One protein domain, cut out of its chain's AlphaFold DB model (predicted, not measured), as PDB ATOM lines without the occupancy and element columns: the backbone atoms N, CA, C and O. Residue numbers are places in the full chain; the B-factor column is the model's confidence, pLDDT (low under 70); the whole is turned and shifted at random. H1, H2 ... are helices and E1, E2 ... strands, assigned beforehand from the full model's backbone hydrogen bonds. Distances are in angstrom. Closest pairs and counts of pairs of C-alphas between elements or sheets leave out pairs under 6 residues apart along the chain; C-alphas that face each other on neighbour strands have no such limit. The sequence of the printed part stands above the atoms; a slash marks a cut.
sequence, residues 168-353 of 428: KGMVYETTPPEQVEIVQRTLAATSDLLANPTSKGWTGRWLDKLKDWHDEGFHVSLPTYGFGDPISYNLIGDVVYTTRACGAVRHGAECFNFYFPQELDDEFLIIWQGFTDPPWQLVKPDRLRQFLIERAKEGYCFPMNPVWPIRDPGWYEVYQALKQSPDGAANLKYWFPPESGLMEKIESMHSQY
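What this domain is: This is residues 168 to 353 of the 428 residues of a protein of Haptolina ericina (UniProt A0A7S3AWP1). A mostly helical body is built round a middle that unnamed chain passes through: H4 and H6 run side by side on one side of it, H7 turns off at the end of H6, and short H5 joins H6 to H8, with H1 running alongside H8 and H2 crossing near H1. H3 is set off on its own between two long unnamed stretches, and the small hairpin E1 E2 lies near the beginning of H4, its tip, residues 273 to 278, sticking out. The printed part has 186 residues, with eight named helices and two antiparallel strands in the order H1 H2 H3 E1 E2 H4 H5 H6 H7 H8. It is compact, with a radius of gyration of the C-alphas of 16.8 A and spans of 49 by 39 by 35 A.

How they stand to each other: H1, residues 177 to 195, and H2, residues 202 to 215, are close but not clearly touching, their closest C-alphas, Ala 189 and Lys 209, 7.1 A apart, at a steep tilt of 57 degrees, opposite ways. H3, residues 230 to 243, touches no helix. The hairpin of E1, residues 268 to 271, and E2, residues 280 to 283, has N 268 and O 283 within hydrogen-bond range at 2.8 A, and N 270 and O 281 at 2.9 A. H4, residues 285 to 297, has its Pro 285 C-alpha 7.2 A from that of Phe 268, the closest pair with E1. H6, residues 315 to 324, is the hub, touching three helices. It touches H4 at a shallow tilt of 4 degrees, the same way, with C-alphas of Ile 293 and Val 318 closest at 5.4 A. H5, residues 308 to 311, touches H6 only at the corner, Pro 309 and Tyr 316 having the closest C-alphas at 3.9 A. H7, residues 326 to 335, also touches H6 only at the corner, with the closest C-alphas, Lys 323 and Ala 329, 4.4 A apart. H8, residues 342 to 352, touches H5, the C-alphas of Ile 310 and His 350 being closest at 4.8 A. H1 and H8 are close but not clearly touching, at a shallow tilt of 6 degrees, the same way, with C-alphas of Ser 191 and Met 349 closest at 7.1 A. Every O i to N i+4 pair is within hydrogen-bond range in H1, H2, H3, H4, H6 and H8, against 4 of 6 in H7; H5 is too short for such a pair.

Where its parts are: H1 begins at C-alpha 177 (215.260, 135.757, 136.217) and is 27.2 A long; H2 is 20.1 A, H3 20.0 A and H4 18.7 A. H8, 15.2 A, ends at C-alpha 352 (190.923, 145.811, 139.494).

The domain as a whole: The C-alphas of Glu 216 and Asp 277 are farthest apart, at 51.8 A. The links H2 to H3 and H3 to E1 are long. The printed part has no cut, and no printed residue has a pLDDT under 70.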
ATOM      1  N   LYS A 168     220.546 159.033 142.908       95.81
ATOM      2  CA  LYS A 168     220.559 159.830 141.670       95.81
ATOM      3  C   LYS A 168     221.680 159.352 140.764       95.81
ATOM      4  O   LYS A 168     222.789 159.131 141.240       95.81
ATOM      5  N   GLY A 169     221.402 159.241 139.467       92.62
ATOM      6  CA  GLY A 169     222.405 158.885 138.459       92.62
ATOM      7  C   GLY A 169     222.937 157.450 138.552       92.62
ATOM      8  O   GLY A 169     223.892 157.123 137.851       92.62
ATOM      9  N   MET A 170     222.344 156.592 139.391       92.69
ATOM     10  CA  MET A 170     222.642 155.162 139.377       92.69
ATOM     11  C   MET A 170     221.901 154.493 138.223       92.69
ATOM     12  O   MET A 170     220.713 154.738 137.997       92.69
ATOM     13  N   VAL A 171     222.620 153.626 137.518       90.25
ATOM     14  CA  VAL A 171     222.065 152.729 136.507       90.25
ATOM     15  C   VAL A 171     222.047 151.348 137.130       90.25
ATOM     16  O   VAL A 171     223.112 150.820 137.431       90.25
ATOM     17  N   TYR A 172     220.855 150.809 137.367       95.88
ATOM     18  CA  TYR A 172     220.686 149.508 138.009       95.88
ATOM     19  C   TYR A 172     220.910 148.357 137.018       95.88
ATOM     20  O   TYR A 172     220.896 148.544 135.800       95.88
ATOM     21  N   GLU A 173     221.124 147.160 137.554       97.00
ATOM     22  CA  GLU A 173     221.198 145.927 136.773       97.00
ATOM     23  C   GLU A 173     219.856 145.193 136.807       97.00
ATOM     24  O   GLU A 173     219.041 145.396 137.703       97.00
ATOM     25  N   THR A 174     219.602 144.351 135.810       97.81
ATOM     26  CA  THR A 174     218.338 143.615 135.713       97.81
ATOM     27  C   THR A 174     218.166 142.644 136.885       97.81
ATOM     28  O   THR A 174     219.079 141.875 137.193       97.81
ATOM     29  N   THR A 175     216.979 142.640 137.505       97.75
ATOM     30  CA  THR A 175     216.583 141.644 138.510       97.75
ATOM     31  C   THR A 175     216.800 140.230 137.960       97.75
ATOM     32  O   THR A 175     216.327 139.940 136.855       97.75
ATOM     33  N   PRO A 176     217.472 139.330 138.701       97.75
ATOM     34  CA  PRO A 176     217.737 137.978 138.221       97.75
ATOM     35  C   PRO A 176     216.454 137.221 137.820       97.75
ATOM     36  O   PRO A 176     215.445 137.335 138.526       97.75
ATOM     37  N   PRO A 177     216.458 136.435 136.723       97.50
ATOM     38  CA  PRO A 177     215.260 135.757 136.217       97.50
ATOM     39  C   PRO A 177     214.545 134.885 137.257       97.50
ATOM     40  O   PRO A 177     213.320 134.901 137.346       97.50
ATOM     41  N   GLU A 178     215.291 134.183 138.107       96.88
ATOM     42  CA  GLU A 178     214.738 133.368 139.188       96.88
ATOM     43  C   GLU A 178     213.982 134.202 140.236       96.88
ATOM     44  O   GLU A 178     213.007 133.734 140.821       96.88
ATOM     45  N   GLN A 179     214.382 135.460 140.450       97.62
ATOM     46  CA  GLN A 179     213.653 136.387 141.316       97.62
ATOM     47  C   GLN A 179     212.403 136.933 140.623       97.62
ATOM     48  O   GLN A 179     211.366 137.078 141.269       97.62
ATOM     49  N   VAL A 180     212.457 137.165 139.309       98.25
ATOM     50  CA  VAL A 180     211.283 137.550 138.506       98.25
ATOM     51  C   VAL A 180     210.191 136.475 138.585       98.25
ATOM     52  O   VAL A 180     209.019 136.810 138.764       98.25
ATOM     53  N   GLU A 181     210.547 135.188 138.542       97.62
ATOM     54  CA  GLU A 181     209.595 134.080 138.728       97.62
ATOM     55  C   GLU A 181     208.922 134.110 140.112       97.62
ATOM     56  O   GLU A 181     207.706 133.909 140.230       97.62
ATOM     57  N   ILE A 182     209.688 134.417 141.166       97.75
ATOM     58  CA  ILE A 182     209.152 134.582 142.525       97.75
ATOM     59  C   ILE A 182     208.179 135.762 142.563       97.75
ATOM     60  O   ILE A 182     207.077 135.629 143.101       97.75
ATOM     61  N   VAL A 183     208.525 136.897 141.950       98.19
ATOM     62  CA  VAL A 183     207.635 138.062 141.858       98.19
ATOM     63  C   VAL A 183     206.336 137.712 141.130       98.19
ATOM     64  O   VAL A 183     205.251 138.067 141.594       98.19
ATOM     65  N   GLN A 184     206.401 136.972 140.021       98.44
ATOM     66  CA  GLN A 184     205.206 136.562 139.279       98.44
ATOM     67  C   GLN A 184     204.252 135.720 140.135       98.44
ATOM     68  O   GLN A 184     203.039 135.986 140.127       98.44
ATOM     69  N   ARG A 185     204.789 134.751 140.893       97.81
ATOM     70  CA  ARG A 185     204.028 133.931 141.856       97.81
ATOM     71  C   ARG A 185     203.456 134.771 142.991       97.81
ATOM     72  O   ARG A 185     202.287 134.622 143.333       97.81
ATOM     73  N   THR A 186     204.240 135.705 143.512       98.25
ATOM     74  CA  THR A 186     203.841 136.638 144.576       98.25
ATOM     75  C   THR A 186     202.671 137.513 144.139       98.25
ATOM     76  O   THR A 186     201.688 137.651 144.865       98.25
ATOM     77  N   LEU A 187     202.707 138.045 142.918       98.62
ATOM     78  CA  LEU A 187     201.588 138.803 142.362       98.62
ATOM     79  C   LEU A 187     200.359 137.921 142.101       98.62
ATOM     80  O   LEU A 187     199.237 138.379 142.286       98.62
ATOM     81  N   ALA A 188     200.535 136.657 141.703       98.25
ATOM     82  CA  ALA A 188     199.408 135.728 141.576       98.25
ATOM     83  C   ALA A 188     198.740 135.462 142.939       98.25
ATOM     84  O   ALA A 188     197.534 135.648 143.072       98.25
ATOM     85  N   ALA A 189     199.529 135.151 143.971       98.12
ATOM     86  CA  ALA A 189     199.022 134.977 145.331       98.12
ATOM     87  C   ALA A 189     198.366 136.258 145.870       98.12
ATOM     88  O   ALA A 189     197.293 136.194 146.460       98.12
ATOM     89  N   THR A 190     198.956 137.427 145.607       98.50
ATOM     90  CA  THR A 190     198.361 138.727 145.957       98.50
ATOM     91  C   THR A 190     196.987 138.891 145.311       98.50
ATOM     92  O   THR A 190     196.032 139.229 146.005       98.50
ATOM     93  N   SER A 191     196.852 138.589 144.016       98.19
ATOM     94  CA  SER A 191     195.563 138.646 143.315       98.19
ATOM     95  C   SER A 191     194.518 137.740 143.969       98.19
ATOM     96  O   SER A 191     193.405 138.189 144.236       98.19
ATOM     97  N   ASP A 192     194.875 136.491 144.281       97.75
ATOM     98  CA  ASP A 192     193.974 135.552 144.961       97.75
ATOM     99  C   ASP A 192     193.518 136.083 146.321       97.75
ATOM    100  O   ASP A 192     192.357 135.924 146.713       97.75
ATOM    101  N   LEU A 193     194.436 136.705 147.065       97.50
ATOM    102  CA  LEU A 193     194.138 137.249 148.379       97.50
ATOM    103  C   LEU A 193     193.201 138.461 148.289       97.50
ATOM    104  O   LEU A 193     192.257 138.565 149.080       97.50
ATOM    105  N   LEU A 194     193.407 139.346 147.319       97.44
ATOM    106  CA  LEU A 194     192.533 140.500 147.097       97.44
ATOM    107  C   LEU A 194     191.136 140.080 146.617       97.44
ATOM    108  O   LEU A 194     190.142 140.637 147.077       97.44
ATOM    109  N   ALA A 195     191.041 139.045 145.776       97.25
ATOM    110  CA  ALA A 195     189.767 138.521 145.282       97.25
ATOM    111  C   ALA A 195     188.895 137.872 146.376       97.25
ATOM    112  O   ALA A 195     187.671 137.843 146.254       97.25
ATOM    113  N   ASN A 196     189.507 137.352 147.445       96.06
ATOM    114  CA  ASN A 196     188.827 136.517 148.443       96.06
ATOM    115  C   ASN A 196     188.940 137.070 149.877       96.06
ATOM    116  O   ASN A 196     189.529 136.408 150.731       96.06
ATOM    117  N   PRO A 197     188.421 138.272 150.186       94.31
ATOM    118  CA  PRO A 197     188.629 138.894 151.491       94.31
ATOM    119  C   PRO A 197     188.013 138.081 152.642       94.31
ATOM    120  O   PRO A 197     186.896 137.560 152.538       94.31
ATOM    121  N   THR A 198     188.746 138.002 153.756       94.06
ATOM    122  CA  THR A 198     188.359 137.332 155.012       94.06
ATOM    123  C   THR A 198     188.609 138.267 156.202       94.06
ATOM    124  O   THR A 198     189.095 139.381 156.010       94.06
ATOM    125  N   SER A 199     188.276 137.840 157.423       91.81
ATOM    126  CA  SER A 199     188.602 138.585 158.651       91.81
ATOM    127  C   SER A 199     190.071 138.477 159.071       91.81
ATOM    128  O   SER A 199     190.529 139.249 159.907       91.81
ATOM    129  N   LYS A 200     190.839 137.537 158.498       90.62
ATOM    130  CA  LYS A 200     192.275 137.410 158.782       90.62
ATOM    131  C   LYS A 200     193.040 138.590 158.169       90.62
ATOM    132  O   LYS A 200     192.810 138.952 157.014       90.62
ATOM    133  N   GLY A 201     194.010 139.123 158.912       91.56
ATOM    134  CA  GLY A 201     194.947 140.125 158.399       91.56
ATOM    135  C   GLY A 201     195.878 139.594 157.310       91.56
ATOM    136  O   GLY A 201     195.939 138.383 157.072       91.56
ATOM    137  N   TRP A 202     196.600 140.496 156.640       94.31
ATOM    138  CA  TRP A 202     197.444 140.149 155.492       94.31
ATOM    139  C   TRP A 202     198.461 139.071 155.859       94.31
ATOM    140  O   TRP A 202     198.504 138.024 155.215       94.31
ATOM    141  N   THR A 203     199.185 139.279 156.960       91.00
ATOM    142  CA  THR A 203     200.204 138.352 157.460       91.00
ATOM    143  C   THR A 203     199.650 136.942 157.676       91.00
ATOM    144  O   THR A 203     200.215 135.967 157.186       91.00
ATOM    145  N   GLY A 204     198.497 136.814 158.340       89.25
ATOM    146  CA  GLY A 204     197.871 135.511 158.584       89.25
ATOM    147  C   GLY A 204     197.461 134.798 157.292       89.25
ATOM    148  O   GLY A 204     197.663 133.595 157.158       89.25
ATOM    149  N   ARG A 205     196.926 135.540 156.317       93.62
ATOM    150  CA  ARG A 205     196.524 134.980 155.018       93.62
ATOM    151  C   ARG A 205     197.722 134.626 154.138       93.62
ATOM    152  O   ARG A 205     197.663 133.650 153.396       93.62
ATOM    153  N   TRP A 206     198.804 135.393 154.227       95.31
ATOM    154  CA  TRP A 206     200.033 135.107 153.497       95.31
ATOM    155  C   TRP A 206     200.753 133.877 154.053       95.31
ATOM    156  O   TRP A 206     201.249 133.059 153.284       95.31
ATOM    157  N   LEU A 207     200.750 133.686 155.376       90.44
ATOM    158  CA  LEU A 207     201.258 132.456 155.992       90.44
ATOM    159  C   LEU A 207     200.506 131.215 155.498       90.44
ATOM    160  O   LEU A 207     201.133 130.184 155.280       90.44
ATOM    161  N   ASP A 208     199.192 131.310 155.279       90.75
ATOM    162  CA  ASP A 208     198.424 130.211 154.684       90.75
ATOM    163  C   ASP A 208     198.876 129.931 153.235       90.75
ATOM    164  O   ASP A 208     199.124 128.779 152.894       90.75
ATOM    165  N   LYS A 209     199.143 130.967 152.421       94.38
ATOM    166  CA  LYS A 209     199.728 130.790 151.075       94.38
ATOM    167  C   LYS A 209     201.120 130.157 151.099       94.38
ATOM    168  O   LYS A 209     201.431 129.336 150.242       94.38
ATOM    169  N   LEU A 210     201.959 130.511 152.071       91.25
ATOM    170  CA  LEU A 210     203.273 129.885 152.223       91.25
ATOM    171  C   LEU A 210     203.178 128.406 152.617       91.25
ATOM    172  O   LEU A 210     204.031 127.627 152.195       91.25
ATOM    173  N   LYS A 211     202.157 128.006 153.389       88.25
ATOM    174  CA  LYS A 211     201.883 126.586 153.669       88.25
ATOM    175  C   LYS A 211     201.471 125.849 152.397       88.25
ATOM    176  O   LYS A 211     202.052 124.810 152.111       88.25
ATOM    177  N   ASP A 212     200.565 126.425 151.603       92.25
ATOM    178  CA  ASP A 212     200.161 125.841 150.316       92.25
ATOM    179  C   ASP A 212     201.387 125.628 149.407       92.25
ATOM    180  O   ASP A 212     201.616 124.538 148.890       92.25
ATOM    181  N   TRP A 213     202.244 126.647 149.279       93.88
ATOM    182  CA  TRP A 213     203.478 126.565 148.489       93.88
ATOM    183  C   TRP A 213     204.454 125.514 149.016       93.88
ATOM    184  O   TRP A 213     205.078 124.801 148.231       93.88
ATOM    185  N   HIS A 214     204.593 125.408 150.334       85.50
ATOM    186  CA  HIS A 214     205.402 124.370 150.954       85.50
ATOM    187  C   HIS A 214     204.879 122.970 150.603       85.50
ATOM    188  O   HIS A 214     205.667 122.103 150.226       85.50
ATOM    189  N   ASP A 215     203.567 122.757 150.684       89.00
ATOM    190  CA  ASP A 215     202.937 121.467 150.396       89.00
ATOM    191  C   ASP A 215     203.023 121.095 148.905       89.00
ATOM    192  O   ASP A 215     203.098 119.916 148.552       89.00
ATOM    193  N   GLU A 216     203.121 122.096 148.028       93.69
ATOM    194  CA  GLU A 216     203.452 121.948 146.605       93.69
ATOM    195  C   GLU A 216     204.953 121.701 146.340       93.69
ATOM    196  O   GLU A 216     205.356 121.460 145.199       93.69
ATOM    197  N   GLY A 217     205.801 121.752 147.371       92.00
ATOM    198  CA  GLY A 217     207.254 121.596 147.264       92.00
ATOM    199  C   GLY A 217     207.979 122.830 146.719       92.00
ATOM    200  O   GLY A 217     209.122 122.728 146.263       92.00
ATOM    201  N   PHE A 218     207.338 124.001 146.734       91.31
ATOM    202  CA  PHE A 218     207.950 125.257 146.321       91.31
ATOM    203  C   PHE A 218     208.781 125.857 147.460       91.31
ATOM    204  O   PHE A 218     208.267 126.455 148.408       91.31
ATOM    205  N   HIS A 219     210.102 125.734 147.331       87.31
ATOM    206  CA  HIS A 219     211.070 126.287 148.274       87.31
ATOM    207  C   HIS A 219     212.010 127.252 147.567       87.31
ATOM    208  O   HIS A 219     212.620 126.915 146.551       87.31
ATOM    209  N   VAL A 220     212.162 128.447 148.131       89.06
ATOM    210  CA  VAL A 220     213.034 129.475 147.571       89.06
ATOM    211  C   VAL A 220     214.385 129.459 148.272       89.06
ATOM    212  O   VAL A 220     214.467 129.514 149.496       89.06
ATOM    213  N   SER A 221     215.467 129.431 147.496       87.94
ATOM    214  CA  SER A 221     216.807 129.648 148.040       87.94
ATOM    215  C   SER A 221     217.001 131.134 148.331       87.94
ATOM    216  O   SER A 221     217.216 131.917 147.407       87.94
ATOM    217  N   LEU A 222     216.939 131.524 149.604       87.25
ATOM    218  CA  LEU A 222     217.171 132.909 150.007       87.25
ATOM    219  C   LEU A 222     218.670 133.256 149.891       87.25
ATOM    220  O   LEU A 222     219.492 132.566 150.508       87.25
ATOM    221  N   PRO A 223     219.052 134.305 149.140       91.19
ATOM    222  CA  PRO A 223     220.433 134.776 149.124       91.19
ATOM    223  C   PRO A 223     220.853 135.348 150.488       91.19
ATOM    224  O   PRO A 223     220.011 135.672 151.324       91.19
ATOM    225  N   THR A 224     222.163 135.497 150.719       88.06
ATOM    226  CA  THR A 224     222.721 135.915 152.023       88.06
ATOM    227  C   THR A 224     222.099 137.206 152.550       88.06
ATOM    228  O   THR A 224     221.755 137.269 153.726       88.06
ATOM    229  N   TYR A 225     221.938 138.204 151.679       91.06
ATOM    230  CA  TYR A 225     221.331 139.496 152.004       91.06
ATOM    231  C   TYR A 225     219.924 139.630 151.409       91.06
ATOM    232  O   TYR A 225     219.515 140.722 151.055       91.06
ATOM    233  N   GLY A 226     219.189 138.528 151.250       93.00
ATOM    234  CA  GLY A 226     217.871 138.547 150.616       93.00
ATOM    235  C   GLY A 226     217.917 138.784 149.102       93.00
ATOM    236  O   GLY A 226     218.956 138.656 148.457       93.00
ATOM    237  N   PHE A 227     216.754 139.059 148.520       96.44
ATOM    238  CA  PHE A 227     216.617 139.323 147.087       96.44
ATOM    239  C   PHE A 227     217.046 140.755 146.743       96.44
ATOM    240  O   PHE A 227     217.216 141.603 147.619       96.44
ATOM    241  N   GLY A 228     217.226 141.022 145.457       96.56
ATOM    242  CA  GLY A 228     217.726 142.297 144.969       96.56
ATOM    243  C   GLY A 228     218.281 142.185 143.563       96.56
ATOM    244  O   GLY A 228     218.769 141.125 143.156       96.56
ATOM    245  N   ASP A 229     218.244 143.302 142.841       97.12
ATOM    246  CA  ASP A 229     219.116 143.467 141.685       97.12
ATOM    247  C   ASP A 229     220.597 143.484 142.122       97.12
ATOM    248  O   ASP A 229     220.883 143.828 143.276       97.12
ATOM    249  N   PRO A 230     221.551 143.129 141.241       97.44
ATOM    250  CA  PRO A 230     222.967 143.046 141.602       97.44
ATOM    251  C   PRO A 230     223.542 144.298 142.280       97.44
ATOM    252  O   PRO A 230     224.361 144.184 143.194       97.44
ATOM    253  N   ILE A 231     223.102 145.492 141.880       96.94
ATOM    254  CA  ILE A 231     223.610 146.752 142.422       96.94
ATOM    255  C   ILE A 231     223.035 147.006 143.812       96.94
ATOM    256  O   ILE A 231     223.796 147.270 144.746       96.94
ATOM    257  N   SER A 232     221.719 146.867 143.980       96.19
ATOM    258  CA  SER A 232     221.081 146.992 145.296       96.19
ATOM    259  C   SER A 232     221.591 145.934 146.279       96.19
ATOM    260  O   SER A 232     221.848 146.244 147.441       96.19
ATOM    261  N   TYR A 233     221.802 144.699 145.813       96.31
ATOM    262  CA  TYR A 233     222.328 143.599 146.621       96.31
ATOM    263  C   TYR A 233     223.730 143.906 147.167       96.31
ATOM    264  O   TYR A 233     223.987 143.732 148.359       96.31
ATOM    265  N   ASN A 234     224.629 144.407 146.314       96.31
ATOM    266  CA  ASN A 234     225.977 144.793 146.731       96.31
ATOM    267  C   ASN A 234     225.956 145.984 147.696       96.31
ATOM    268  O   ASN A 234     226.658 145.958 148.704       96.31
ATOM    269  N   LEU A 235     225.103 146.982 147.440       95.25
ATOM    270  CA  LEU A 235     224.949 148.138 148.321       95.25
ATOM    271  C   LEU A 235     224.489 147.730 149.728       95.25
ATOM    272  O   LEU A 235     225.051 148.198 150.717       95.25
ATOM    273  N   ILE A 236     223.518 146.820 149.845       94.50
ATOM    274  CA  ILE A 236     223.128 146.275 151.153       94.50
ATOM    275  C   ILE A 236     224.270 145.473 151.777       94.50
ATOM    276  O   ILE A 236     224.518 145.605 152.976       94.50
ATOM    277  N   GLY A 237     225.008 144.691 150.985       94.62
ATOM    278  CA  GLY A 237     226.202 143.992 151.456       94.62
ATOM    279  C   GLY A 237     227.215 144.936 152.119       94.62
ATOM    280  O   GLY A 237     227.728 144.624 153.196       94.62
ATOM    281  N   ASP A 238     227.435 146.118 151.539       95.44
ATOM    282  CA  ASP A 238     228.299 147.156 152.106       95.44
ATOM    283  C   ASP A 238     227.725 147.764 153.396       95.44
ATOM    284  O   ASP A 238     228.478 148.017 154.341       95.44
ATOM    285  N   VAL A 239     226.406 147.962 153.490       93.44
ATOM    286  CA  VAL A 239     225.737 148.444 154.715       93.44
ATOM    287  C   VAL A 239     225.842 147.415 155.845       93.44
ATOM    288  O   VAL A 239     226.243 147.760 156.962       93.44
ATOM    289  N   VAL A 240     225.548 146.143 155.565       91.06
ATOM    290  CA  VAL A 240     225.681 145.036 156.527       91.06
ATOM    291  C   VAL A 240     227.130 144.918 156.985       91.06
ATOM    292  O   VAL A 240     227.410 144.858 158.184       91.06
ATOM    293  N   TYR A 241     228.082 144.959 156.048       92.69
ATOM    294  CA  TYR A 241     229.499 144.953 156.386       92.69
ATOM    295  C   TYR A 241     229.850 146.148 157.271       92.69
ATOM    296  O   TYR A 241     230.430 145.961 158.336       92.69
ATOM    297  N   THR A 242     229.480 147.369 156.892       94.69
ATOM    298  CA  THR A 242     229.811 148.594 157.639       94.69
ATOM    299  C   THR A 242     229.240 148.577 159.057       94.69
ATOM    300  O   THR A 242     229.915 148.983 160.002       94.69
ATOM    301  N   THR A 243     228.035 148.037 159.231       90.56
ATOM    302  CA  THR A 243     227.347 147.979 160.528       90.56
ATOM    303  C   THR A 243     227.645 146.715 161.337       90.56
ATOM    304  O   THR A 243     227.182 146.606 162.469       90.56
ATOM    305  N   ARG A 244     228.472 145.783 160.841       87.19
ATOM    306  CA  ARG A 244     228.726 144.464 161.461       87.19
ATOM    307  C   ARG A 244     229.148 144.488 162.934       87.19
ATOM    308  O   ARG A 244     228.920 143.518 163.648       87.19
ATOM    309  N   ALA A 245     229.775 145.574 163.395       83.31
ATOM    310  CA  ALA A 245     230.228 145.703 164.781       83.31
ATOM    311  C   ALA A 245     229.063 145.821 165.783       83.31
ATOM    312  O   ALA A 245     229.166 145.310 166.898       83.31
ATOM    313  N   CYS A 246     227.963 146.469 165.390       82.25
ATOM    314  CA  CYS A 246     226.730 146.549 166.181       82.25
ATOM    315  C   CYS A 246     225.617 145.642 165.635       82.25
ATOM    316  O   CYS A 246     224.702 145.288 166.372       82.25
ATOM    317  N   GLY A 247     225.716 145.238 164.367       81.38
ATOM    318  CA  GLY A 247     224.710 144.465 163.651       81.38
ATOM    319  C   GLY A 247     223.392 145.212 163.501       81.38
ATOM    320  O   GLY A 247     222.344 144.612 163.709       81.38
ATOM    321  N   ALA A 248     223.474 146.513 163.208       87.50
ATOM    322  CA  ALA A 248     222.312 147.377 163.036       87.50
ATOM    323  C   ALA A 248     221.514 147.059 161.766       87.50
ATOM    324  O   ALA A 248     220.323 147.301 161.765       87.50
ATOM    325  N   VAL A 249     222.136 146.525 160.712       89.94
ATOM    326  CA  VAL A 249     221.448 146.027 159.510       89.94
ATOM    327  C   VAL A 249     222.009 144.653 159.194       89.94
ATOM    328  O   VAL A 249     223.231 144.470 159.219       89.94
ATOM    329  N   ARG A 250     221.140 143.674 158.925       86.75
ATOM    330  CA  ARG A 250     221.578 142.284 158.733       86.75
ATOM    331  C   ARG A 250     221.063 141.620 157.460       86.75
ATOM    332  O   ARG A 250     221.632 140.605 157.059       86.75
ATOM    333  N   HIS A 251     220.085 142.216 156.783       88.94
ATOM    334  CA  HIS A 251     219.487 141.654 155.575       88.94
ATOM    335  C   HIS A 251     219.129 142.695 154.509       88.94
ATOM    336  O   HIS A 251     219.388 143.889 154.651       88.94
ATOM    337  N   GLY A 252     218.575 142.173 153.410       91.19
ATOM    338  CA  GLY A 252     218.078 142.892 152.241       91.19
ATOM    339  C   GLY A 252     216.982 143.888 152.549       91.19
ATOM    340  O   GLY A 252     216.342 143.820 153.594       91.19
ATOM    341  N   ALA A 253     216.748 144.785 151.596       94.25
ATOM    342  CA  ALA A 253     215.711 145.787 151.736       94.25
ATOM    343  C   ALA A 253     214.300 145.222 151.479       94.25
ATOM    344  O   ALA A 253     214.110 144.401 150.580       94.25
ATOM    345  N   GLU A 254     213.296 145.734 152.193       95.69
ATOM    346  CA  GLU A 254     211.890 145.306 152.105       95.69
ATOM    347  C   GLU A 254     211.274 145.504 150.713       95.69
ATOM    348  O   GLU A 254     210.395 144.749 150.282       95.69
ATOM    349  N   CYS A 255     211.782 146.471 149.945       97.44
ATOM    350  CA  CYS A 255     211.433 146.633 148.531       97.44
ATOM    351  C   CYS A 255     211.732 145.391 147.666       97.44
ATOM    352  O   CYS A 255     211.127 145.238 146.607       97.44
ATOM    353  N   PHE A 256     212.594 144.482 148.130       97.56
ATOM    354  CA  PHE A 256     212.892 143.203 147.487       97.56
ATOM    355  C   PHE A 256     212.367 141.994 148.266       97.56
ATOM    356  O   PHE A 256     212.644 140.859 147.890       97.56
ATOM    357  N   ASN A 257     211.582 142.179 149.328       95.62
ATOM    358  CA  ASN A 257     210.985 141.069 150.066       95.62
ATOM    359  C   ASN A 257     209.841 140.416 149.259       95.62
ATOM    360  O   ASN A 257     208.652 140.627 149.502       95.62
ATOM    361  N   PHE A 258     210.216 139.663 148.222       95.44
ATOM    362  CA  PHE A 258     209.294 139.069 147.260       95.44
ATOM    363  C   PHE A 258     208.591 137.842 147.827       95.44
ATOM    364  O   PHE A 258     207.421 137.633 147.559       95.44
ATOM    365  N   TYR A 259     209.280 137.032 148.628       95.06
ATOM    366  CA  TYR A 259     208.718 135.776 149.120       95.06
ATOM    367  C   TYR A 259     207.736 135.975 150.287       95.06
ATOM    368  O   TYR A 259     206.772 135.218 150.421       95.06
ATOM    369  N   PHE A 260     207.941 137.007 151.111       94.38
ATOM    370  CA  PHE A 260     207.072 137.323 152.243       94.38
ATOM    371  C   PHE A 260     206.815 138.833 152.357       94.38
ATOM    372  O   PHE A 260     207.280 139.445 153.309       94.38
ATOM    373  N   PRO A 261     206.080 139.458 151.417       93.38
ATOM    374  CA  PRO A 261     205.771 140.888 151.461       93.38
ATOM    375  C   PRO A 261     205.028 141.245 152.757       93.38
ATOM    376  O   PRO A 261     203.827 141.001 152.876       93.38
ATOM    377  N   GLN A 262     205.726 141.825 153.729       89.50
ATOM    378  CA  GLN A 262     205.181 142.148 155.051       89.50
ATOM    379  C   GLN A 262     204.247 143.361 155.014       89.50
ATOM    380  O   GLN A 262     204.273 144.161 154.070       89.50
ATOM    381  N   GLU A 263     203.370 143.469 156.015       91.19
ATOM    382  CA  GLU A 263     202.613 144.701 156.269       91.19
ATOM    383  C   GLU A 263     203.591 145.842 156.557       91.19
ATOM    384  O   GLU A 263     204.647 145.628 157.140       91.19
ATOM    385  N   LEU A 264     203.256 147.042 156.089       92.88
ATOM    386  CA  LEU A 264     204.100 148.214 156.290       92.88
ATOM    387  C   LEU A 264     203.984 148.721 157.727       92.88
ATOM    388  O   LEU A 264     202.877 148.777 158.267       92.88
ATOM    389  N   ASP A 265     205.109 149.152 158.292       90.88
ATOM    390  CA  ASP A 265     205.149 149.768 159.617       90.88
ATOM    391  C   ASP A 265     204.385 151.100 159.671       90.88
ATOM    392  O   ASP A 265     204.078 151.741 158.660       90.88
ATOM    393  N   ASP A 266     204.071 151.537 160.889       92.00
ATOM    394  CA  ASP A 266     203.382 152.795 161.175       92.00
ATOM    395  C   ASP A 266     204.335 153.991 161.361       92.00
ATOM    396  O   ASP A 266     203.887 155.146 161.387       92.00
ATOM    397  N   GLU A 267     205.641 153.733 161.425       94.12
ATOM    398  CA  GLU A 267     206.699 154.729 161.538       94.12
ATOM    399  C   GLU A 267     207.942 154.310 160.737       94.12
ATOM    400  O   GLU A 267     208.338 153.151 160.724       94.12
ATOM    401  N   PHE A 268     208.575 155.276 160.071       96.31
ATOM    402  CA  PHE A 268     209.758 155.067 159.241       96.31
ATOM    403  C   PHE A 268     210.850 156.071 159.578       96.31
ATOM    404  O   PHE A 268     210.574 157.254 159.781       96.31
ATOM    405  N   LEU A 269     212.104 155.623 159.540       96.31
ATOM    406  CA  LEU A 269     213.277 156.483 159.637       96.31
ATOM    407  C   LEU A 269     213.772 156.857 158.234       96.31
ATOM    408  O   LEU A 269     214.249 156.007 157.488       96.31
ATOM    409  N   ILE A 270     213.709 158.140 157.882       97.50
ATOM    410  CA  ILE A 270     214.334 158.661 156.661       97.50
ATOM    411  C   ILE A 270     215.694 159.237 157.027       97.50
ATOM    412  O   ILE A 270     215.766 160.150 157.843       97.50
ATOM    413  N   ILE A 271     216.749 158.769 156.364       96.00
ATOM    414  CA  ILE A 271     218.089 159.363 156.412       96.00
ATOM    415  C   ILE A 271     218.329 160.063 155.075       96.00
ATOM    416  O   ILE A 271     218.264 159.430 154.021       96.00
ATOM    417  N   TRP A 272     218.577 161.373 155.091       96.81
ATOM    418  CA  TRP A 272     218.730 162.146 153.857       96.81
ATOM    419  C   TRP A 272     219.654 163.347 154.041       96.81
ATOM    420  O   TRP A 272     219.502 164.124 154.977       96.81
ATOM    421  N   GLN A 273     220.563 163.553 153.083       93.50
ATOM    422  CA  GLN A 273     221.531 164.660 153.096       93.50
ATOM    423  C   GLN A 273     220.896 166.062 153.085       93.50
ATOM    424  O   GLN A 273     221.577 167.042 153.364       93.50
ATOM    425  N   GLY A 274     219.615 166.171 152.713       95.19
ATOM    426  CA  GLY A 274     218.873 167.432 152.747       95.19
ATOM    427  C   GLY A 274     218.327 167.797 154.132       95.19
ATOM    428  O   GLY A 274     217.822 168.906 154.301       95.19
ATOM    429  N   PHE A 275     218.410 166.899 155.118       96.38
ATOM    430  CA  PHE A 275     218.086 167.212 156.507       96.38
ATOM    431  C   PHE A 275     219.276 167.859 157.233       96.38
ATOM    432  O   PHE A 275     220.437 167.577 156.945       96.38
ATOM    433  N   THR A 276     218.975 168.745 158.183       93.19
ATOM    434  CA  THR A 276     219.940 169.365 159.111       93.19
ATOM    435  C   THR A 276     220.120 168.503 160.353       93.19
ATOM    436  O   THR A 276     219.202 167.769 160.663       93.19
ATOM    437  N   ASP A 277     221.207 168.650 161.115       92.38
ATOM    438  CA  ASP A 277     221.493 167.855 162.326       92.38
ATOM    439  C   ASP A 277     220.284 167.729 163.300       92.38
ATOM    440  O   ASP A 277     219.848 168.749 163.848       92.38
ATOM    441  N   PRO A 278     219.712 166.519 163.510       93.00
ATOM    442  CA  PRO A 278     220.177 165.217 163.017       93.00
ATOM    443  C   PRO A 278     219.818 164.939 161.543       93.00
ATOM    444  O   PRO A 278     218.703 165.234 161.121       93.00
ATOM    445  N   PRO A 279     220.682 164.255 160.760       95.25
ATOM    446  CA  PRO A 279     220.474 164.002 159.324       95.25
ATOM    447  C   PRO A 279     219.372 162.961 159.023       95.25
ATOM    448  O   PRO A 279     219.397 162.279 157.994       95.25
ATOM    449  N   TRP A 280     218.418 162.797 159.937       96.62
ATOM    450  CA  TRP A 280     217.348 161.822 159.882       96.62
ATOM    451  C   TRP A 280     216.054 162.343 160.517       96.62
ATOM    452  O   TRP A 280     216.071 163.227 161.371       96.62
ATOM    453  N   GLN A 281     214.919 161.781 160.098       97.06
ATOM    454  CA  GLN A 281     213.593 162.094 160.636       97.06
ATOM    455  C   GLN A 281     212.737 160.831 160.744       97.06
ATOM    456  O   GLN A 281     212.730 160.014 159.823       97.06
ATOM    457  N   LEU A 282     211.986 160.709 161.842       96.75
ATOM    458  CA  LEU A 282     210.912 159.725 161.977       96.75
ATOM    459  C   LEU A 282     209.633 160.281 161.348       96.75
ATOM    460  O   LEU A 282     209.253 161.429 161.602       96.75
ATOM    461  N   VAL A 283     208.983 159.488 160.504       97.62
ATOM    462  CA  VAL A 283     207.794 159.904 159.758       97.62
ATOM    463  C   VAL A 283     206.742 158.803 159.711       97.62
ATOM    464  O   VAL A 283     207.049 157.618 159.710       97.62
ATOM    465  N   LYS A 284     205.479 159.211 159.589       97.88
ATOM    466  CA  LYS A 284     204.351 158.312 159.314       97.88
ATOM    467  C   LYS A 284     204.284 157.919 157.829       97.88
ATOM    468  O   LYS A 284     204.804 158.673 156.995       97.88
ATOM    469  N   PRO A 285     203.564 156.834 157.473       97.12
ATOM    470  CA  PRO A 285     203.439 156.357 156.096       97.12
ATOM    471  C   PRO A 285     203.078 157.450 155.082       97.12
ATOM    472  O   PRO A 285     203.712 157.554 154.036       97.12
ATOM    473  N   ASP A 286     202.103 158.311 155.389       97.81
ATOM    474  CA  ASP A 286     201.646 159.361 154.464       97.81
ATOM    475  C   ASP A 286     202.763 160.348 154.115       97.81
ATOM    476  O   ASP A 286     202.938 160.733 152.955       97.81
ATOM    477  N   ARG A 287     203.565 160.720 155.119       98.31
ATOM    478  CA  ARG A 287     204.688 161.635 154.933       98.31
ATOM    479  C   ARG A 287     205.848 160.959 154.208       98.31
ATOM    480  O   ARG A 287     206.476 161.621 153.382       98.31
ATOM    481  N   LEU A 288     206.098 159.667 154.452       98.38
ATOM    482  CA  LEU A 288     207.067 158.888 153.675       98.38
ATOM    483  C   LEU A 288     206.689 158.867 152.189       98.38
ATOM    484  O   LEU A 288     207.520 159.195 151.345       98.38
ATOM    485  N   ARG A 289     205.434 158.543 151.855       98.50
ATOM    486  CA  ARG A 289     204.977 158.498 150.455       98.50
ATOM    487  C   ARG A 289     205.114 159.855 149.774       98.50
ATOM    488  O   ARG A 289     205.640 159.931 148.666       98.50
ATOM    489  N   GLN A 290     204.721 160.934 150.454       98.69
ATOM    490  CA  GLN A 290     204.916 162.289 149.936       98.69
ATOM    491  C   GLN A 290     206.400 162.591 149.685       98.69
ATOM    492  O   GLN A 290     206.748 163.097 148.618       98.69
ATOM    493  N   PHE A 291     207.274 162.252 150.638       98.62
ATOM    494  CA  PHE A 291     208.715 162.438 150.496       98.62
ATOM    495  C   PHE A 291     209.257 161.686 149.273       98.62
ATOM    496  O   PHE A 291     209.962 162.277 148.460       98.62
ATOM    497  N   LEU A 292     208.887 160.417 149.093       98.62
ATOM    498  CA  LEU A 292     209.312 159.602 147.951       98.62
ATOM    499  C   LEU A 292     208.825 160.175 146.609       98.62
ATOM    500  O   LEU A 292     209.605 160.243 145.661       98.62
ATOM    501  N   ILE A 293     207.581 160.662 146.536       98.81
ATOM    502  CA  ILE A 293     207.034 161.326 145.337       98.81
ATOM    503  C   ILE A 293     207.817 162.605 145.003       98.81
ATOM    504  O   ILE A 293     208.134 162.852 143.838       98.81
ATOM    505  N   GLU A 294     208.128 163.435 146.003       98.50
ATOM    506  CA  GLU A 294     208.937 164.647 145.818       98.50
ATOM    507  C   GLU A 294     210.349 164.303 145.323       98.50
ATOM    508  O   GLU A 294     210.829 164.903 144.362       98.50
ATOM    509  N   ARG A 295     210.993 163.287 145.914       98.38
ATOM    510  CA  ARG A 295     212.328 162.840 145.494       98.38
ATOM    511  C   ARG A 295     212.322 162.249 144.080       98.38
ATOM    512  O   ARG A 295     213.235 162.552 143.314       98.38
ATOM    513  N   ALA A 296     211.292 161.495 143.690       98.19
ATOM    514  CA  ALA A 296     211.148 160.990 142.319       98.19
ATOM    515  C   ALA A 296     211.105 162.131 141.286       98.19
ATOM    516  O   ALA A 296     211.797 162.086 140.270       98.19
ATOM    517  N   LYS A 297     210.375 163.217 141.580       97.62
ATOM    518  CA  LYS A 297     210.331 164.424 140.727       97.62
ATOM    519  C   LYS A 297     211.678 165.139 140.622       97.62
ATOM    520  O   LYS A 297     211.943 165.807 139.629       97.62
ATOM    521  N   GLU A 298     212.524 165.003 141.635       97.19
ATOM    522  CA  GLU A 298     213.879 165.549 141.639       97.19
ATOM    523  C   GLU A 298     214.901 164.645 140.933       97.19
ATOM    524  O   GLU A 298     216.080 165.003 140.910       97.19
ATOM    525  N   GLY A 299     214.487 163.499 140.381       97.12
ATOM    526  CA  GLY A 299     215.353 162.543 139.683       97.12
ATOM    527  C   GLY A 299     215.967 161.469 140.585       97.12
ATOM    528  O   GLY A 299     216.934 160.825 140.185       97.12
ATOM    529  N   TYR A 300     215.468 161.287 141.815       98.06
ATOM    530  CA  TYR A 300     215.822 160.098 142.594       98.06
ATOM    531  C   TYR A 300     215.078 158.869 142.065       98.06
ATOM    532  O   TYR A 300     213.875 158.921 141.821       98.06
ATOM    533  N   CYS A 301     215.772 157.738 142.000       97.50
ATOM    534  CA  CYS A 301     215.194 156.426 141.734       97.50
ATOM    535  C   CYS A 301     215.339 155.554 142.974       97.50
ATOM    536  O   CYS A 301     216.349 155.635 143.672       97.50
ATOM    537  N   PHE A 302     214.349 154.710 143.237       97.62
ATOM    538  CA  PHE A 302     214.387 153.731 144.319       97.62
ATOM    539  C   PHE A 302     213.560 152.499 143.931       97.62
ATOM    540  O   PHE A 302     212.489 152.661 143.337       97.62
ATOM    541  N   PRO A 303     214.028 151.282 144.257       97.38
ATOM    542  CA  PRO A 303     213.249 150.073 144.049       97.38
ATOM    543  C   PRO A 303     211.995 150.075 144.929       97.38
ATOM    544  O   PRO A 303     211.978 150.613 146.042       97.38
ATOM    545  N   MET A 304     210.936 149.447 144.425       97.50
ATOM    546  CA  MET A 304     209.666 149.277 145.124       97.50
ATOM    547  C   MET A 304     209.261 147.811 145.105       97.50
ATOM    548  O   MET A 304     209.418 147.145 144.082       97.50
ATOM    549  N   ASN A 305     208.670 147.330 146.198       98.25
ATOM    550  CA  ASN A 305     208.057 146.010 146.173       98.25
ATOM    551  C   ASN A 305     206.846 146.042 145.220       98.25
ATOM    552  O   ASN A 305     206.015 146.949 145.325       98.25
ATOM    553  N   PRO A 306     206.703 145.066 144.308       98.19
ATOM    554  CA  PRO A 306     205.615 145.036 143.329       98.19
ATOM    555  C   PRO A 306     204.227 144.870 143.968       98.19
ATOM    556  O   PRO A 306     203.221 145.169 143.328       98.19
ATOM    557  N   VAL A 307     204.155 144.421 145.226       98.56
ATOM    558  CA  VAL A 307     202.898 144.285 145.975       98.56
ATOM    559  C   VAL A 307     202.395 145.629 146.500       98.56
ATOM    560  O   VAL A 307     201.186 145.845 146.509       98.56
ATOM    561  N   TRP A 308     203.284 146.552 146.888       98.50
ATOM    562  CA  TRP A 308     202.902 147.833 147.503       98.50
ATOM    563  C   TRP A 308     201.901 148.657 146.682       98.50
ATOM    564  O   TRP A 308     200.859 149.004 147.234       98.50
ATOM    565  N   PRO A 309     202.114 148.932 145.375       98.50
ATOM    566  CA  PRO A 309     201.166 149.727 144.588       98.50
ATOM    567  C   PRO A 309     199.790 149.065 144.408       98.50
ATOM    568  O   PRO A 309     198.849 149.713 143.959       98.50
ATOM    569  N   ILE A 310     199.656 147.780 144.733       98.44
ATOM    570  CA  ILE A 310     198.406 147.035 144.598       98.44
ATOM    571  C   ILE A 310     197.723 146.900 145.957       98.44
ATOM    572  O   ILE A 310     196.521 147.102 146.070       98.44
ATOM    573  N   ARG A 311     198.481 146.521 146.987       97.88
ATOM    574  CA  ARG A 311     197.969 146.185 148.315       97.88
ATOM    575  C   ARG A 311     197.704 147.422 149.163       97.88
ATOM    576  O   ARG A 311     196.702 147.444 149.875       97.88
ATOM    577  N   ASP A 312     198.603 148.402 149.115       97.25
ATOM    578  CA  ASP A 312     198.688 149.462 150.115       97.25
ATOM    579  C   ASP A 312     198.184 150.803 149.548       97.25
ATOM    580  O   ASP A 312     198.779 151.344 148.607       97.25
ATOM    581  N   PRO A 313     197.118 151.395 150.121       95.94
ATOM    582  CA  PRO A 313     196.601 152.681 149.664       95.94
ATOM    583  C   PRO A 313     197.670 153.784 149.628       95.94
ATOM    584  O   PRO A 313     198.458 153.953 150.562       95.94
ATOM    585  N   GLY A 314     197.686 154.566 148.546       97.12
ATOM    586  CA  GLY A 314     198.623 155.674 148.356       97.12
ATOM    587  C   GLY A 314     199.980 155.291 147.744       97.12
ATOM    588  O   GLY A 314     200.760 156.181 147.394       97.12
ATOM    589  N   TRP A 315     200.320 153.998 147.654       98.38
ATOM    590  CA  TRP A 315     201.608 153.550 147.099       98.38
ATOM    591  C   TRP A 315     201.626 153.470 145.576       98.38
ATOM    592  O   TRP A 315     202.696 153.557 144.970       98.38
ATOM    593  N   TYR A 316     200.461 153.361 144.942       98.62
ATOM    594  CA  TYR A 316     200.363 153.432 143.488       98.62
ATOM    595  C   TYR A 316     200.792 154.806 142.960       98.62
ATOM    596  O   TYR A 316     201.463 154.899 141.939       98.62
ATOM    597  N   GLU A 317     200.514 155.878 143.697       98.69
ATOM    598  CA  GLU A 317     200.930 157.242 143.379       98.69
ATOM    599  C   GLU A 317     202.454 157.400 143.433       98.69
ATOM    600  O   GLU A 317     203.032 158.110 142.608       98.69
ATOM    601  N   VAL A 318     203.122 156.705 144.362       98.69
ATOM    602  CA  VAL A 318     204.591 156.644 144.426       98.69
ATOM    603  C   VAL A 318     205.142 155.927 143.190       98.69
ATOM    604  O   VAL A 318     206.058 156.434 142.538       98.69
ATOM    605  N   TYR A 319     204.540 154.793 142.820       98.62
ATOM    606  CA  TYR A 319     204.897 154.048 141.611       98.62
ATOM    607  C   TYR A 319     204.701 154.890 140.337       98.62
ATOM    608  O   TYR A 319     205.601 154.966 139.498       98.62
ATOM    609  N   GLN A 320     203.574 155.598 140.215       98.69
ATOM    610  CA  GLN A 320     203.309 156.504 139.096       98.69
ATOM    611  C   GLN A 320     204.318 157.657 139.038       98.69
ATOM    612  O   GLN A 320     204.787 157.997 137.954       98.69
ATOM    613  N   ALA A 321     204.707 158.229 140.183       98.62
ATOM    614  CA  ALA A 321     205.720 159.283 140.227       98.62
ATOM    615  C   ALA A 321     207.082 158.800 139.699       98.62
ATOM    616  O   ALA A 321     207.706 159.504 138.901       98.62
ATOM    617  N   LEU A 322     207.517 157.588 140.068       98.06
ATOM    618  CA  LEU A 322     208.719 156.973 139.491       98.06
ATOM    619  C   LEU A 322     208.571 156.765 137.982       98.06
ATOM    620  O   LEU A 322     209.448 157.175 137.225       98.06
ATOM    621  N   LYS A 323     207.449 156.186 137.540       98.00
ATOM    622  CA  LYS A 323     207.170 155.890 136.125       98.00
ATOM    623  C   LYS A 323     207.113 157.139 135.240       98.00
ATOM    624  O   LYS A 323     207.418 157.061 134.056       98.00
ATOM    625  N   GLN A 324     206.715 158.281 135.795       98.12
ATOM    626  CA  GLN A 324     206.646 159.557 135.075       98.12
ATOM    627  C   GLN A 324     207.983 160.311 135.063       98.12
ATOM    628  O   GLN A 324     208.198 161.160 134.197       98.12
ATOM    629  N   SER A 325     208.888 160.020 136.003       97.19
ATOM    630  CA  SER A 325     210.234 160.601 136.016       97.19
ATOM    631  C   SER A 325     211.137 159.915 134.973       97.19
ATOM    632  O   SER A 325     211.097 158.688 134.872       97.19
ATOM    633  N   PRO A 326     211.973 160.646 134.205       96.81
ATOM    634  CA  PRO A 326     212.846 160.031 133.199       96.81
ATOM    635  C   PRO A 326     213.780 158.959 133.778       96.81
ATOM    636  O   PRO A 326     213.848 157.849 133.249       96.81
ATOM    637  N   ASP A 327     214.451 159.269 134.891       96.38
ATOM    638  CA  ASP A 327     215.376 158.345 135.549       96.38
ATOM    639  C   ASP A 327     214.632 157.165 136.197       96.38
ATOM    640  O   ASP A 327     215.079 156.019 136.121       96.38
ATOM    641  N   GLY A 328     213.473 157.412 136.820       96.56
ATOM    642  CA  GLY A 328     212.669 156.361 137.444       96.56
ATOM    643  C   GLY A 328     212.088 155.395 136.415       96.56
ATOM    644  O   GLY A 328     212.215 154.187 136.583       96.56
ATOM    645  N   ALA A 329     211.548 155.899 135.302       96.56
ATOM    646  CA  ALA A 329     211.072 155.082 134.189       96.56
ATOM    647  C   ALA A 329     212.196 154.229 133.587       96.56
ATOM    648  O   ALA A 329     212.008 153.045 133.302       96.56
ATOM    649  N   ALA A 330     213.381 154.825 133.424       96.31
ATOM    650  CA  ALA A 330     214.551 154.118 132.930       96.31
ATOM    651  C   ALA A 330     215.009 153.011 133.888       96.31
ATOM    652  O   ALA A 330     215.451 151.975 133.403       96.31
ATOM    653  N   ASN A 331     214.883 153.204 135.205       97.12
ATOM    654  CA  ASN A 331     215.305 152.223 136.203       97.12
ATOM    655  C   ASN A 331     214.250 151.147 136.514       97.12
ATOM    656  O   ASN A 331     214.611 149.996 136.756       97.12
ATOM    657  N   LEU A 332     212.957 151.463 136.398       97.31
ATOM    658  CA  LEU A 332     211.866 150.499 136.587       97.31
ATOM    659  C   LEU A 332     211.989 149.276 135.674       97.31
ATOM    660  O   LEU A 332     211.656 148.177 136.099       97.31
ATOM    661  N   LYS A 333     212.520 149.437 134.456       97.38
ATOM    662  CA  LYS A 333     212.735 148.322 133.520       97.38
ATOM    663  C   LYS A 333     213.796 147.316 133.992       97.38
ATOM    664  O   LYS A 333     213.842 146.214 133.466       97.38
ATOM    665  N   TYR A 334     214.679 147.693 134.919       97.75
ATOM    666  CA  TYR A 334     215.666 146.774 135.486       97.75
ATOM    667  C   TYR A 334     215.049 145.963 136.621       97.75
ATOM    668  O   TYR A 334     215.231 144.749 136.675       97.75
ATOM    669  N   TRP A 335     214.250 146.610 137.471       97.75
ATOM    670  CA  TRP A 335     213.547 145.929 138.558       97.75
ATOM    671  C   TRP A 335     212.384 145.066 138.061       97.75
ATOM    672  O   TRP A 335     212.161 143.975 138.586       97.75
ATOM    673  N   PHE A 336     211.692 145.536 137.019       97.88
ATOM    674  CA  PHE A 336     210.558 144.893 136.357       97.88
ATOM    675  C   PHE A 336     210.821 144.794 134.843       97.88
ATOM    676  O   PHE A 336     210.357 145.645 134.076       97.88
ATOM    677  N   PRO A 337     211.568 143.770 134.395       97.88
ATOM    678  CA  PRO A 337     211.940 143.612 132.990       97.88
ATOM    679  C   PRO A 337     210.718 143.621 132.064       97.88
ATOM    680  O   PRO A 337     209.766 142.894 132.351       97.88
ATOM    681  N   PRO A 338     210.680 144.416 130.980       97.69
ATOM    682  CA  PRO A 338     209.483 144.547 130.142       97.69
ATOM    683  C   PRO A 338     208.947 143.211 129.606       97.69
ATOM    684  O   PRO A 338     207.742 142.986 129.571       97.69
ATOM    685  N   GLU A 339     209.835 142.285 129.251       97.56
ATOM    686  CA  GLU A 339     209.496 140.945 128.770       97.56
ATOM    687  C   GLU A 339     208.780 140.074 129.813       97.56
ATOM    688  O   GLU A 339     208.128 139.094 129.458       97.56
ATOM    689  N   SER A 340     208.879 140.430 131.097       98.06
ATOM    690  CA  SER A 340     208.226 139.705 132.190       98.06
ATOM    691  C   SER A 340     206.738 140.043 132.344       98.06
ATOM    692  O   SER A 340     206.032 139.323 133.055       98.06
ATOM    693  N   GLY A 341     206.267 141.140 131.732       98.31
ATOM    694  CA  GLY A 341     204.891 141.636 131.858       98.31
ATOM    695  C   GLY A 341     204.514 142.133 133.262       98.31
ATOM    696  O   GLY A 341     203.330 142.278 133.579       98.31
ATOM    697  N   LEU A 342     205.497 142.323 134.152       98.44
ATOM    698  CA  LEU A 342     205.249 142.661 135.555       98.44
ATOM    699  C   LEU A 342     204.618 144.046 135.726       98.44
ATOM    700  O   LEU A 342     203.716 144.198 136.547       98.44
ATOM    701  N   MET A 343     205.050 145.041 134.948       98.38
ATOM    702  CA  MET A 343     204.496 146.396 135.038       98.38
ATOM    703  C   MET A 343     203.029 146.428 134.601       98.38
ATOM    704  O   MET A 343     202.191 146.994 135.294       98.38
ATOM    705  N   GLU A 344     202.692 145.761 133.499       98.62
ATOM    706  CA  GLU A 344     201.324 145.632 132.999       98.62
ATOM    707  C   GLU A 344     200.433 144.908 134.014       98.62
ATOM    708  O   GLU A 344     199.286 145.299 134.235       98.62
ATOM    709  N   LYS A 345     200.973 143.875 134.676       98.62
ATOM    710  CA  LYS A 345     200.269 143.143 135.731       98.62
ATOM    711  C   LYS A 345     199.991 144.026 136.950       98.62
ATOM    712  O   LYS A 345     198.871 143.997 137.450       98.62
ATOM    713  N   ILE A 346     200.962 144.829 137.398       98.62
ATOM    714  CA  ILE A 346     200.776 145.791 138.501       98.62
ATOM    715  C   ILE A 346     199.655 146.783 138.162       98.62
ATOM    716  O   ILE A 346     198.731 146.957 138.954       98.62
ATOM    717  N   GLU A 347     199.694 147.377 136.968       98.62
ATOM    718  CA  GLU A 347     198.688 148.337 136.493       98.62
ATOM    719  C   GLU A 347     197.282 147.719 136.421       98.62
ATOM    720  O   GLU A 347     196.298 148.295 136.899       98.62
ATOM    721  N   SER A 348     197.184 146.511 135.858       98.62
ATOM    722  CA  SER A 348     195.921 145.784 135.741       98.62
ATOM    723  C   SER A 348     195.348 145.417 137.110       98.62
ATOM    724  O   SER A 348     194.147 145.583 137.327       98.62
ATOM    725  N   MET A 349     196.184 144.944 138.035       98.69
ATOM    726  CA  MET A 349     195.748 144.560 139.376       98.69
ATOM    727  C   MET A 349     195.339 145.774 140.209       98.69
ATOM    728  O   MET A 349     194.305 145.712 140.866       98.69
ATOM    729  N   HIS A 350     196.083 146.884 140.157       98.38
ATOM    730  CA  HIS A 350     195.673 148.114 140.837       98.38
ATOM    731  C   HIS A 350     194.320 148.615 140.308       98.38
ATOM    732  O   HIS A 350     193.428 148.937 141.087       98.38
ATOM    733  N   SER A 351     194.118 148.586 138.986       98.38
ATOM    734  CA  SER A 351     192.836 148.966 138.372       98.38
ATOM    735  C   SER A 351     191.673 148.070 138.823       98.38
ATOM    736  O   SER A 351     190.554 148.550 138.997       98.38
ATOM    737  N   GLN A 352     191.922 146.771 139.015       98.31
ATOM    738  CA  GLN A 352     190.923 145.811 139.494       98.31
ATOM    739  C   GLN A 352     190.648 145.944 141.001       98.31
ATOM    740  O   GLN A 352     189.517 145.729 141.441       98.31
ATOM    741  N   TYR A 353     191.663 146.309 141.784       97.69
ATOM    742  CA  TYR A 353     191.614 146.405 143.241       97.69
ATOM    743  C   TYR A 353     192.083 147.793 143.721       97.69
ATOM    744  O   TYR A 353     193.079 147.890 144.435       97.69
TER     745      TYR A 353